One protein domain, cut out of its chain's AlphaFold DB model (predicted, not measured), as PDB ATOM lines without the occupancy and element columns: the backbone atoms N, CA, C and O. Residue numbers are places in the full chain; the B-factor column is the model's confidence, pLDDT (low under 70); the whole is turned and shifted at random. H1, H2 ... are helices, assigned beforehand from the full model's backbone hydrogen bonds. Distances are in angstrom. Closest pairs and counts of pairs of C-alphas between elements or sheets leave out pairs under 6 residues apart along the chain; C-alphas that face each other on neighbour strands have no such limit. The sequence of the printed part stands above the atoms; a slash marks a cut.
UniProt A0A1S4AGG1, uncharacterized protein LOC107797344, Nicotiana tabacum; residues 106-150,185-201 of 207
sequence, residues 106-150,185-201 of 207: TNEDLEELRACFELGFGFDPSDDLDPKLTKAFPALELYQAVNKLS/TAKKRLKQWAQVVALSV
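What this domain is: This is residues 106 to 150 and 185 to 201 of the 207 residues of the protein "uncharacterized protein LOC107797344" of Nicotiana tabacum (UniProt A0A1S4AGG1). Two helices, H1 and H4, run side by side and nearly parallel, and a third, H3, packs across them at a steep angle. The short helix H2 makes a corner with H3 where H3 begins, and a long loop, residues 119 to 130, leads from the end of H1 to H2. The printed part has 62 residues with four named helices, in the order H1, H2, H3, H4, and no named strand; the class is all helix. The whole is compact, with a radius of gyration of the C-alphas of 11.4 A, and the C-alphas span 32 by 23 by 22 A.

Where its parts are: The printed part begins at Thr 106. H1 is residues 107 to 118, 16.7 A from first to last C-alpha, and begins with C-alpha 107 at (138.216, 172.447, 96.225). H2, residues 131 to 136, measures 8.6 A. H3, residues 138 to 150, measures 19.6 A, and its first C-alpha, 138, is at (144.223, 171.108, 105.043). H4, residues 185 to 201, is the longest helix at 24.6 A and ends with C-alpha 201 at (126.899, 179.735, 108.766).

How they stand to each other: H3 is the hub and touches H1, H2 and H4. With residues 138 to 140 alone it touches residues 109 to 113 of H1; the closest C-alphas, of Asp 109 and Ala 139, are 5.7 A apart. These two helices run the same way at a steep tilt of 67 degrees, only just short of about perpendicular. With residues 142 to 147 alone H3 touches residues 196 to 200 of H4, at a steep tilt of 64 degrees, the same way; the closest C-alphas, of Tyr 143 and Val 196, are 6.2 A apart. H1 and H4 touch at a shallow tilt of 4 degrees, the same way, and the closest C-alphas are those of Asn 107 and Gln 192, 7.2 A apart. H2 and H3 only just touch, with 3 pairs of C-alphas within 8 A, and only at the corner by their link; the closest are Thr 134 and Leu 140, 6.0 A apart. H2 is apart from H1 and from H4. In H1, H2 and H4 every O i to N i+4 pair is within hydrogen-bond range; in H3 8 of 9 are.

The domain as a whole: The C-alphas farthest apart, of Gly 120 and Thr 185, are 32.3 A apart. Residues 151 to 184 are not printed, and C-alphas 150 and 185 are 24.7 A apart across this cut. The link from H1 to H2 is long, with 12 residues, and that from H2 to H3 is tight, with 1 residue. The mean pLDDT of the printed part is 79.9; residues 125 to 128, 150, 185 and 199 to 201 are under 70.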
ATOM      1  N   THR A 106     142.571 172.856  98.488       83.75
ATOM      2  CA  THR A 106     141.949 172.603  97.180       83.75
ATOM      3  C   THR A 106     140.425 172.505  97.313       83.75
ATOM      4  O   THR A 106     139.902 172.302  98.406       83.75
ATOM      5  N   ASN A 107     139.680 172.641  96.208       82.94
ATOM      6  CA  ASN A 107     138.216 172.447  96.225       82.94
ATOM      7  C   ASN A 107     137.831 171.033  96.702       82.94
ATOM      8  O   ASN A 107     136.842 170.861  97.403       82.94
ATOM      9  N   GLU A 108     138.653 170.041  96.361       85.69
ATOM     10  CA  GLU A 108     138.483 168.648  96.774       85.69
ATOM     11  C   GLU A 108     138.573 168.521  98.306       85.69
ATOM     12  O   GLU A 108     137.721 167.879  98.924       85.69
ATOM     13  N   ASP A 109     139.527 169.216  98.938       86.75
ATOM     14  CA  ASP A 109     139.682 169.256 100.401       86.75
ATOM     15  C   ASP A 109     138.458 169.900 101.103       86.75
ATOM     16  O   ASP A 109     138.065 169.468 102.186       86.75
ATOM     17  N   LEU A 110     137.814 170.902 100.481       87.56
ATOM     18  CA  LEU A 110     136.592 171.540 101.005       87.56
ATOM     19  C   LEU A 110     135.372 170.606 100.958       87.56
ATOM     20  O   LEU A 110     134.562 170.596 101.888       87.56
ATOM     21  N   GLU A 111     135.241 169.812  99.894       86.62
ATOM     22  CA  GLU A 111     134.188 168.795  99.779       86.62
ATOM     23  C   GLU A 111     134.379 167.656 100.786       86.62
ATOM     24  O   GLU A 111     133.404 167.184 101.365       86.62
ATOM     25  N   GLU A 112     135.626 167.265 101.053       88.25
ATOM     26  CA  GLU A 112     135.980 166.290 102.095       88.25
ATOM     27  C   GLU A 112     135.541 166.779 103.480       88.25
ATOM     28  O   GLU A 112     134.861 166.060 104.215       88.25
ATOM     29  N   LEU A 113     135.866 168.036 103.804       86.88
ATOM     30  CA  LEU A 113     135.485 168.659 105.068       86.88
ATOM     31  C   LEU A 113     133.958 168.735 105.224       86.88
ATOM     32  O   LEU A 113     133.421 168.436 106.290       86.88
ATOM     33  N   ARG A 114     133.246 169.089 104.149       85.12
ATOM     34  CA  ARG A 114     131.780 169.110 104.133       85.12
ATOM     35  C   ARG A 114     131.186 167.712 104.320       85.12
ATOM     36  O   ARG A 114     130.257 167.562 105.109       85.12
ATOM     37  N   ALA A 115     131.715 166.699 103.637       86.62
ATOM     38  CA  ALA A 115     131.252 165.321 103.766       86.62
ATOM     39  C   ALA A 115     131.429 164.795 105.202       86.62
ATOM     40  O   ALA A 115     130.545 164.113 105.716       86.62
ATOM     41  N   CYS A 116     132.520 165.163 105.888       85.88
ATOM     42  CA  CYS A 116     132.698 164.855 107.309       85.88
ATOM     43  C   CYS A 116     131.565 165.437 108.171       85.88
ATOM     44  O   CYS A 116     131.052 164.746 109.048       85.88
ATOM     45  N   PHE A 117     131.126 166.666 107.895       83.44
ATOM     46  CA  PHE A 117     130.004 167.281 108.610       83.44
ATOM     47  C   PHE A 117     128.665 166.605 108.313       83.44
ATOM     48  O   PHE A 117     127.879 166.399 109.233       83.44
ATOM     49  N   GLU A 118     128.420 166.217 107.062       85.94
ATOM     50  CA  GLU A 118     127.203 165.494 106.659       85.94
ATOM     51  C   GLU A 118     127.122 164.090 107.281       85.94
ATOM     52  O   GLU A 118     126.035 163.602 107.576       85.94
ATOM     53  N   LEU A 119     128.271 163.466 107.545       86.00
ATOM     54  CA  LEU A 119     128.381 162.188 108.254       86.00
ATOM     55  C   LEU A 119     128.253 162.318 109.785       86.00
ATOM     56  O   LEU A 119     128.279 161.305 110.480       86.00
ATOM     57  N   GLY A 120     128.122 163.538 110.318       82.25
ATOM     58  CA  GLY A 120     127.990 163.799 111.755       82.25
ATOM     59  C   GLY A 120     129.314 163.923 112.513       82.25
ATOM     60  O   GLY A 120     129.303 163.976 113.742       82.25
ATOM     61  N   PHE A 121     130.458 164.003 111.822       80.31
ATOM     62  CA  PHE A 121     131.735 164.296 112.474       80.31
ATOM     63  C   PHE A 121     131.837 165.795 112.804       80.31
ATOM     64  O   PHE A 121     131.613 166.669 111.960       80.31
ATOM     65  N   GLY A 122     132.174 166.107 114.053       79.62
ATOM     66  CA  GLY A 122     132.460 167.460 114.528       79.62
ATOM     67  C   GLY A 122     133.962 167.706 114.641       79.62
ATOM     68  O   GLY A 122     134.732 166.767 114.823       79.62
ATOM     69  N   PHE A 123     134.367 168.973 114.551       80.50
ATOM     70  CA  PHE A 123     135.701 169.398 114.971       80.50
ATOM     71  C   PHE A 123     135.529 170.496 116.002       80.50
ATOM     72  O   PHE A 123     134.899 171.522 115.706       80.50
ATOM     73  N   ASP A 124     136.073 170.261 117.191       76.31
ATOM     74  CA  ASP A 124     136.064 171.261 118.236       76.31
ATOM     75  C   ASP A 124     137.061 172.376 117.883       76.31
ATOM     76  O   ASP A 124     138.152 172.107 117.374       76.31
ATOM     77  N   PRO A 125     136.690 173.652 118.077       67.00
ATOM     78  CA  PRO A 125     137.552 174.792 117.772       67.00
ATOM     79  C   PRO A 125     138.642 175.037 118.825       67.00
ATOM     80  O   PRO A 125     139.271 176.095 118.779       67.00
ATOM     81  N   SER A 126     138.826 174.129 119.790       66.44
ATOM     82  CA  SER A 126     139.903 174.230 120.773       66.44
ATOM     83  C   SER A 126     141.267 174.200 120.076       66.44
ATOM     84  O   SER A 126     141.423 173.625 118.996       66.44
ATOM     85  N   ASP A 127     142.265 174.834 120.694       61.84
ATOM     86  CA  ASP A 127     143.642 174.853 120.177       61.84
ATOM     87  C   ASP A 127     144.331 173.474 120.227       61.84
ATOM     88  O   ASP A 127     145.382 173.294 119.618       61.84
ATOM     89  N   ASP A 128     143.699 172.475 120.849       67.56
ATOM     90  CA  ASP A 128     144.166 171.084 120.922       67.56
ATOM     91  C   ASP A 128     143.748 170.249 119.697       67.56
ATOM     92  O   ASP A 128     143.386 169.074 119.810       67.56
ATOM     93  N   LEU A 129     143.752 170.839 118.500       74.94
ATOM     94  CA  LEU A 129     143.491 170.068 117.291       74.94
ATOM     95  C   LEU A 129     144.723 169.235 116.932       74.94
ATOM     96  O   LEU A 129     145.813 169.768 116.719       74.94
ATOM     97  N   ASP A 130     144.526 167.923 116.799       81.00
ATOM     98  CA  ASP A 130     145.603 167.006 116.446       81.00
ATOM     99  C   ASP A 130     146.341 167.491 115.183       81.00
ATOM    100  O   ASP A 130     145.744 167.551 114.101       81.00
ATOM    101  N   PRO A 131     147.667 167.727 115.234       79.00
ATOM    102  CA  PRO A 131     148.438 168.159 114.063       79.00
ATOM    103  C   PRO A 131     148.382 167.129 112.924       79.00
ATOM    104  O   PRO A 131     148.599 167.436 111.750       79.00
ATOM    105  N   LYS A 132     148.047 165.879 113.258       80.81
ATOM    106  CA  LYS A 132     147.785 164.801 112.307       80.81
ATOM    107  C   LYS A 132     146.480 165.005 111.526       80.81
ATOM    108  O   LYS A 132     146.443 164.630 110.356       80.81
ATOM    109  N   LEU A 133     145.449 165.592 112.139       80.75
ATOM    110  CA  LEU A 133     144.180 165.928 111.487       80.75
ATOM    111  C   LEU A 133     144.340 167.132 110.570       80.75
ATOM    112  O   LEU A 133     143.933 167.043 109.418       80.75
ATOM    113  N   THR A 134     145.019 168.190 111.016       81.12
ATOM    114  CA  THR A 134     145.332 169.354 110.164       81.12
ATOM    115  C   THR A 134     146.139 168.935 108.932       81.12
ATOM    116  O   THR A 134     145.875 169.367 107.815       81.12
ATOM    117  N   LYS A 135     147.065 167.984 109.103       77.25
ATOM    118  CA  LYS A 135     147.827 167.395 107.994       77.25
ATOM    119  C   LYS A 135     146.988 166.510 107.061       77.25
ATOM    120  O   LYS A 135     147.317 166.396 105.881       77.25
ATOM    121  N   ALA A 136     145.959 165.839 107.579       80.06
ATOM    122  CA  ALA A 136     145.057 165.002 106.785       80.06
ATOM    123  C   ALA A 136     143.999 165.832 106.042       80.06
ATOM    124  O   ALA A 136     143.644 165.481 104.920       80.06
ATOM    125  N   PHE A 137     143.556 166.932 106.653       82.62
ATOM    126  CA  PHE A 137     142.512 167.832 106.177       82.62
ATOM    127  C   PHE A 137     143.028 169.279 106.179       82.62
ATOM    128  O   PHE A 137     142.782 170.020 107.128       82.62
ATOM    129  N   PRO A 138     143.697 169.738 105.111       82.00
ATOM    130  CA  PRO A 138     144.223 171.108 105.043       82.00
ATOM    131  C   PRO A 138     143.109 172.173 105.098       82.00
ATOM    132  O   PRO A 138     143.319 173.278 105.581       82.00
ATOM    133  N   ALA A 139     141.892 171.841 104.648       88.19
ATOM    134  CA  ALA A 139     140.719 172.715 104.748       88.19
ATOM    135  C   ALA A 139     140.285 172.995 106.201       88.19
ATOM    136  O   ALA A 139     139.584 173.977 106.457       88.19
ATOM    137  N   LEU A 140     140.682 172.138 107.146       86.06
ATOM    138  CA  LEU A 140     140.305 172.244 108.552       86.06
ATOM    139  C   LEU A 140     140.935 173.468 109.225       86.06
ATOM    140  O   LEU A 140     140.284 174.122 110.037       86.06
ATOM    141  N   GLU A 141     142.162 173.813 108.831       84.12
ATOM    142  CA  GLU A 141     142.875 175.000 109.308       84.12
ATOM    143  C   GLU A 141     142.134 176.289 108.915       84.12
ATOM    144  O   GLU A 141     141.876 177.152 109.756       84.12
ATOM    145  N   LEU A 142     141.679 176.373 107.659       84.88
ATOM    146  CA  LEU A 142     140.891 177.503 107.159       84.88
ATOM    147  C   LEU A 142     139.526 177.606 107.858       84.88
ATOM    148  O   LEU A 142     139.104 178.700 108.231       84.88
ATOM    149  N   TYR A 143     138.842 176.477 108.075       86.19
ATOM    150  CA  TYR A 143     137.592 176.450 108.840       86.19
ATOM    151  C   TYR A 143     137.791 176.938 110.278       86.19
ATOM    152  O   TYR A 143     136.981 177.728 110.763       86.19
ATOM    153  N   GLN A 144     138.868 176.521 110.954       81.88
ATOM    154  CA  GLN A 144     139.178 177.027 112.289       81.88
ATOM    155  C   GLN A 144     139.431 178.532 112.278       81.88
ATOM    156  O   GLN A 144     138.841 179.226 113.097       81.88
ATOM    157  N   ALA A 145     140.234 179.055 111.351       84.31
ATOM    158  CA  ALA A 145     140.499 180.492 111.263       84.31
ATOM    159  C   ALA A 145     139.203 181.313 111.113       84.31
ATOM    160  O   ALA A 145     138.977 182.270 111.854       84.31
ATOM    161  N   VAL A 146     138.303 180.892 110.217       81.94
ATOM    162  CA  VAL A 146     137.001 181.551 110.006       81.94
ATOM    163  C   VAL A 146     136.103 181.440 111.241       81.94
ATOM    164  O   VAL A 146     135.451 182.407 111.630       81.94
ATOM    165  N   ASN A 147     136.082 180.275 111.884       80.81
ATOM    166  CA  ASN A 147     135.251 180.022 113.060       80.81
ATOM    167  C   ASN A 147     135.806 180.669 114.345       80.81
ATOM    168  O   ASN A 147     135.067 180.907 115.298       80.81
ATOM    169  N   LYS A 148     137.113 180.944 114.389       79.56
ATOM    170  CA  LYS A 148     137.756 181.768 115.416       79.56
ATOM    171  C   LYS A 148     137.380 183.231 115.201       79.56
ATOM    172  O   LYS A 148     136.918 183.863 116.139       79.56
ATOM    173  N   LEU A 149     137.461 183.737 113.965       72.62
ATOM    174  CA  LEU A 149     137.053 185.105 113.633       72.62
ATOM    175  C   LEU A 149     135.583 185.376 113.994       72.62
ATOM    176  O   LEU A 149     135.301 186.351 114.680       72.62
ATOM    177  N   SER A 150     134.655 184.493 113.611       68.62
ATOM    178  CA  SER A 150     133.223 184.674 113.900       68.62
ATOM    179  C   SER A 150     132.902 184.719 115.398       68.62
ATOM    180  O   SER A 150     132.021 185.473 115.812       68.62
ATOM    181  N   THR A 185     144.127 183.783  90.573       68.31
ATOM    182  CA  THR A 185     144.414 183.271  91.921       68.31
ATOM    183  C   THR A 185     143.519 183.947  92.954       68.31
ATOM    184  O   THR A 185     142.901 183.257  93.770       68.31
ATOM    185  N   ALA A 186     143.337 185.266  92.857       72.19
ATOM    186  CA  ALA A 186     142.442 186.017  93.738       72.19
ATOM    187  C   ALA A 186     140.988 185.514  93.662       72.19
ATOM    188  O   ALA A 186     140.350 185.296  94.692       72.19
ATOM    189  N   LYS A 187     140.469 185.223  92.457       77.06
ATOM    190  CA  LYS A 187     139.128 184.627  92.285       77.06
ATOM    191  C   LYS A 187     139.009 183.254  92.944       77.06
ATOM    192  O   LYS A 187     137.995 182.966  93.581       77.06
ATOM    193  N   LYS A 188     140.026 182.396  92.794       80.50
ATOM    194  CA  LYS A 188     140.044 181.064  93.421       80.50
ATOM    195  C   LYS A 188     140.041 181.179  94.941       80.50
ATOM    196  O   LYS A 188     139.216 180.527  95.576       80.50
ATOM    197  N   ARG A 189     140.873 182.060  95.504       74.44
ATOM    198  CA  ARG A 189     140.899 182.353  96.944       74.44
ATOM    199  C   ARG A 189     139.546 182.878  97.415       74.44
ATOM    200  O   ARG A 189     138.976 182.310  98.338       74.44
ATOM    201  N   LEU A 190     138.973 183.874  96.738       83.69
ATOM    202  CA  LEU A 190     137.663 184.438  97.086       83.69
ATOM    203  C   LEU A 190     136.546 183.385  97.049       83.69
ATOM    204  O   LEU A 190     135.705 183.335  97.945       83.69
ATOM    205  N   LYS A 191     136.554 182.504  96.043       83.62
ATOM    206  CA  LYS A 191     135.602 181.391  95.948       83.62
ATOM    207  C   LYS A 191     135.753 180.423  97.122       83.62
ATOM    208  O   LYS A 191     134.749 180.034  97.713       83.62
ATOM    209  N   GLN A 192     136.986 180.054  97.462       81.69
ATOM    210  CA  GLN A 192     137.275 179.185  98.605       81.69
ATOM    211  C   GLN A 192     136.824 179.835  99.917       81.69
ATOM    212  O   GLN A 192     136.156 179.191 100.721       81.69
ATOM    213  N   TRP A 193     137.087 181.130 100.084       80.75
ATOM    214  CA  TRP A 193     136.613 181.937 101.206       80.75
ATOM    215  C   TRP A 193     135.091 181.911 101.333       80.75
ATOM    216  O   TRP A 193     134.567 181.520 102.374       80.75
ATOM    217  N   ALA A 194     134.368 182.233 100.259       84.38
ATOM    218  CA  ALA A 194     132.909 182.199 100.250       84.38
ATOM    219  C   ALA A 194     132.353 180.801 100.582       84.38
ATOM    220  O   ALA A 194     131.388 180.679 101.338       84.38
ATOM    221  N   GLN A 195     132.980 179.737 100.065       83.56
ATOM    222  CA  GLN A 195     132.603 178.355 100.377       83.56
ATOM    223  C   GLN A 195     132.779 178.038 101.870       83.56
ATOM    224  O   GLN A 195     131.855 177.494 102.479       83.56
ATOM    225  N   VAL A 196     133.910 178.402 102.484       79.38
ATOM    226  CA  VAL A 196     134.142 178.171 103.924       79.38
ATOM    227  C   VAL A 196     133.211 179.010 104.798       79.38
ATOM    228  O   VAL A 196     132.671 178.504 105.786       79.38
ATOM    229  N   VAL A 197     132.947 180.260 104.417       80.00
ATOM    230  CA  VAL A 197     131.976 181.120 105.111       80.00
ATOM    231  C   VAL A 197     130.579 180.488 105.071       80.00
ATOM    232  O   VAL A 197     129.941 180.339 106.113       80.00
ATOM    233  N   ALA A 198     130.127 179.994 103.914       78.94
ATOM    234  CA  ALA A 198     128.842 179.299 103.785       78.94
ATOM    235  C   ALA A 198     128.778 177.964 104.559       78.94
ATOM    236  O   ALA A 198     127.696 177.519 104.953       78.94
ATOM    237  N   LEU A 199     129.912 177.285 104.760       69.50
ATOM    238  CA  LEU A 199     129.999 176.103 105.630       69.50
ATOM    239  C   LEU A 199     129.882 176.479 107.113       69.50
ATOM    240  O   LEU A 199     129.251 175.751 107.874       69.50
ATOM    241  N   SER A 200     130.430 177.629 107.504       68.12
ATOM    242  CA  SER A 200     130.418 178.102 108.893       68.12
ATOM    243  C   SER A 200     129.029 178.579 109.343       68.12
ATOM    244  O   SER A 200     128.621 178.300 110.466       68.12
ATOM    245  N   VAL A 201     128.257 179.226 108.459       65.50
ATOM    246  CA  VAL A 201     126.899 179.735 108.766       65.50
ATOM    247  C   VAL A 201     125.883 178.608 109.009       65.50
ATOM    248  O   VAL A 201     124.984 178.751 109.835       65.50
TER     249      VAL A 201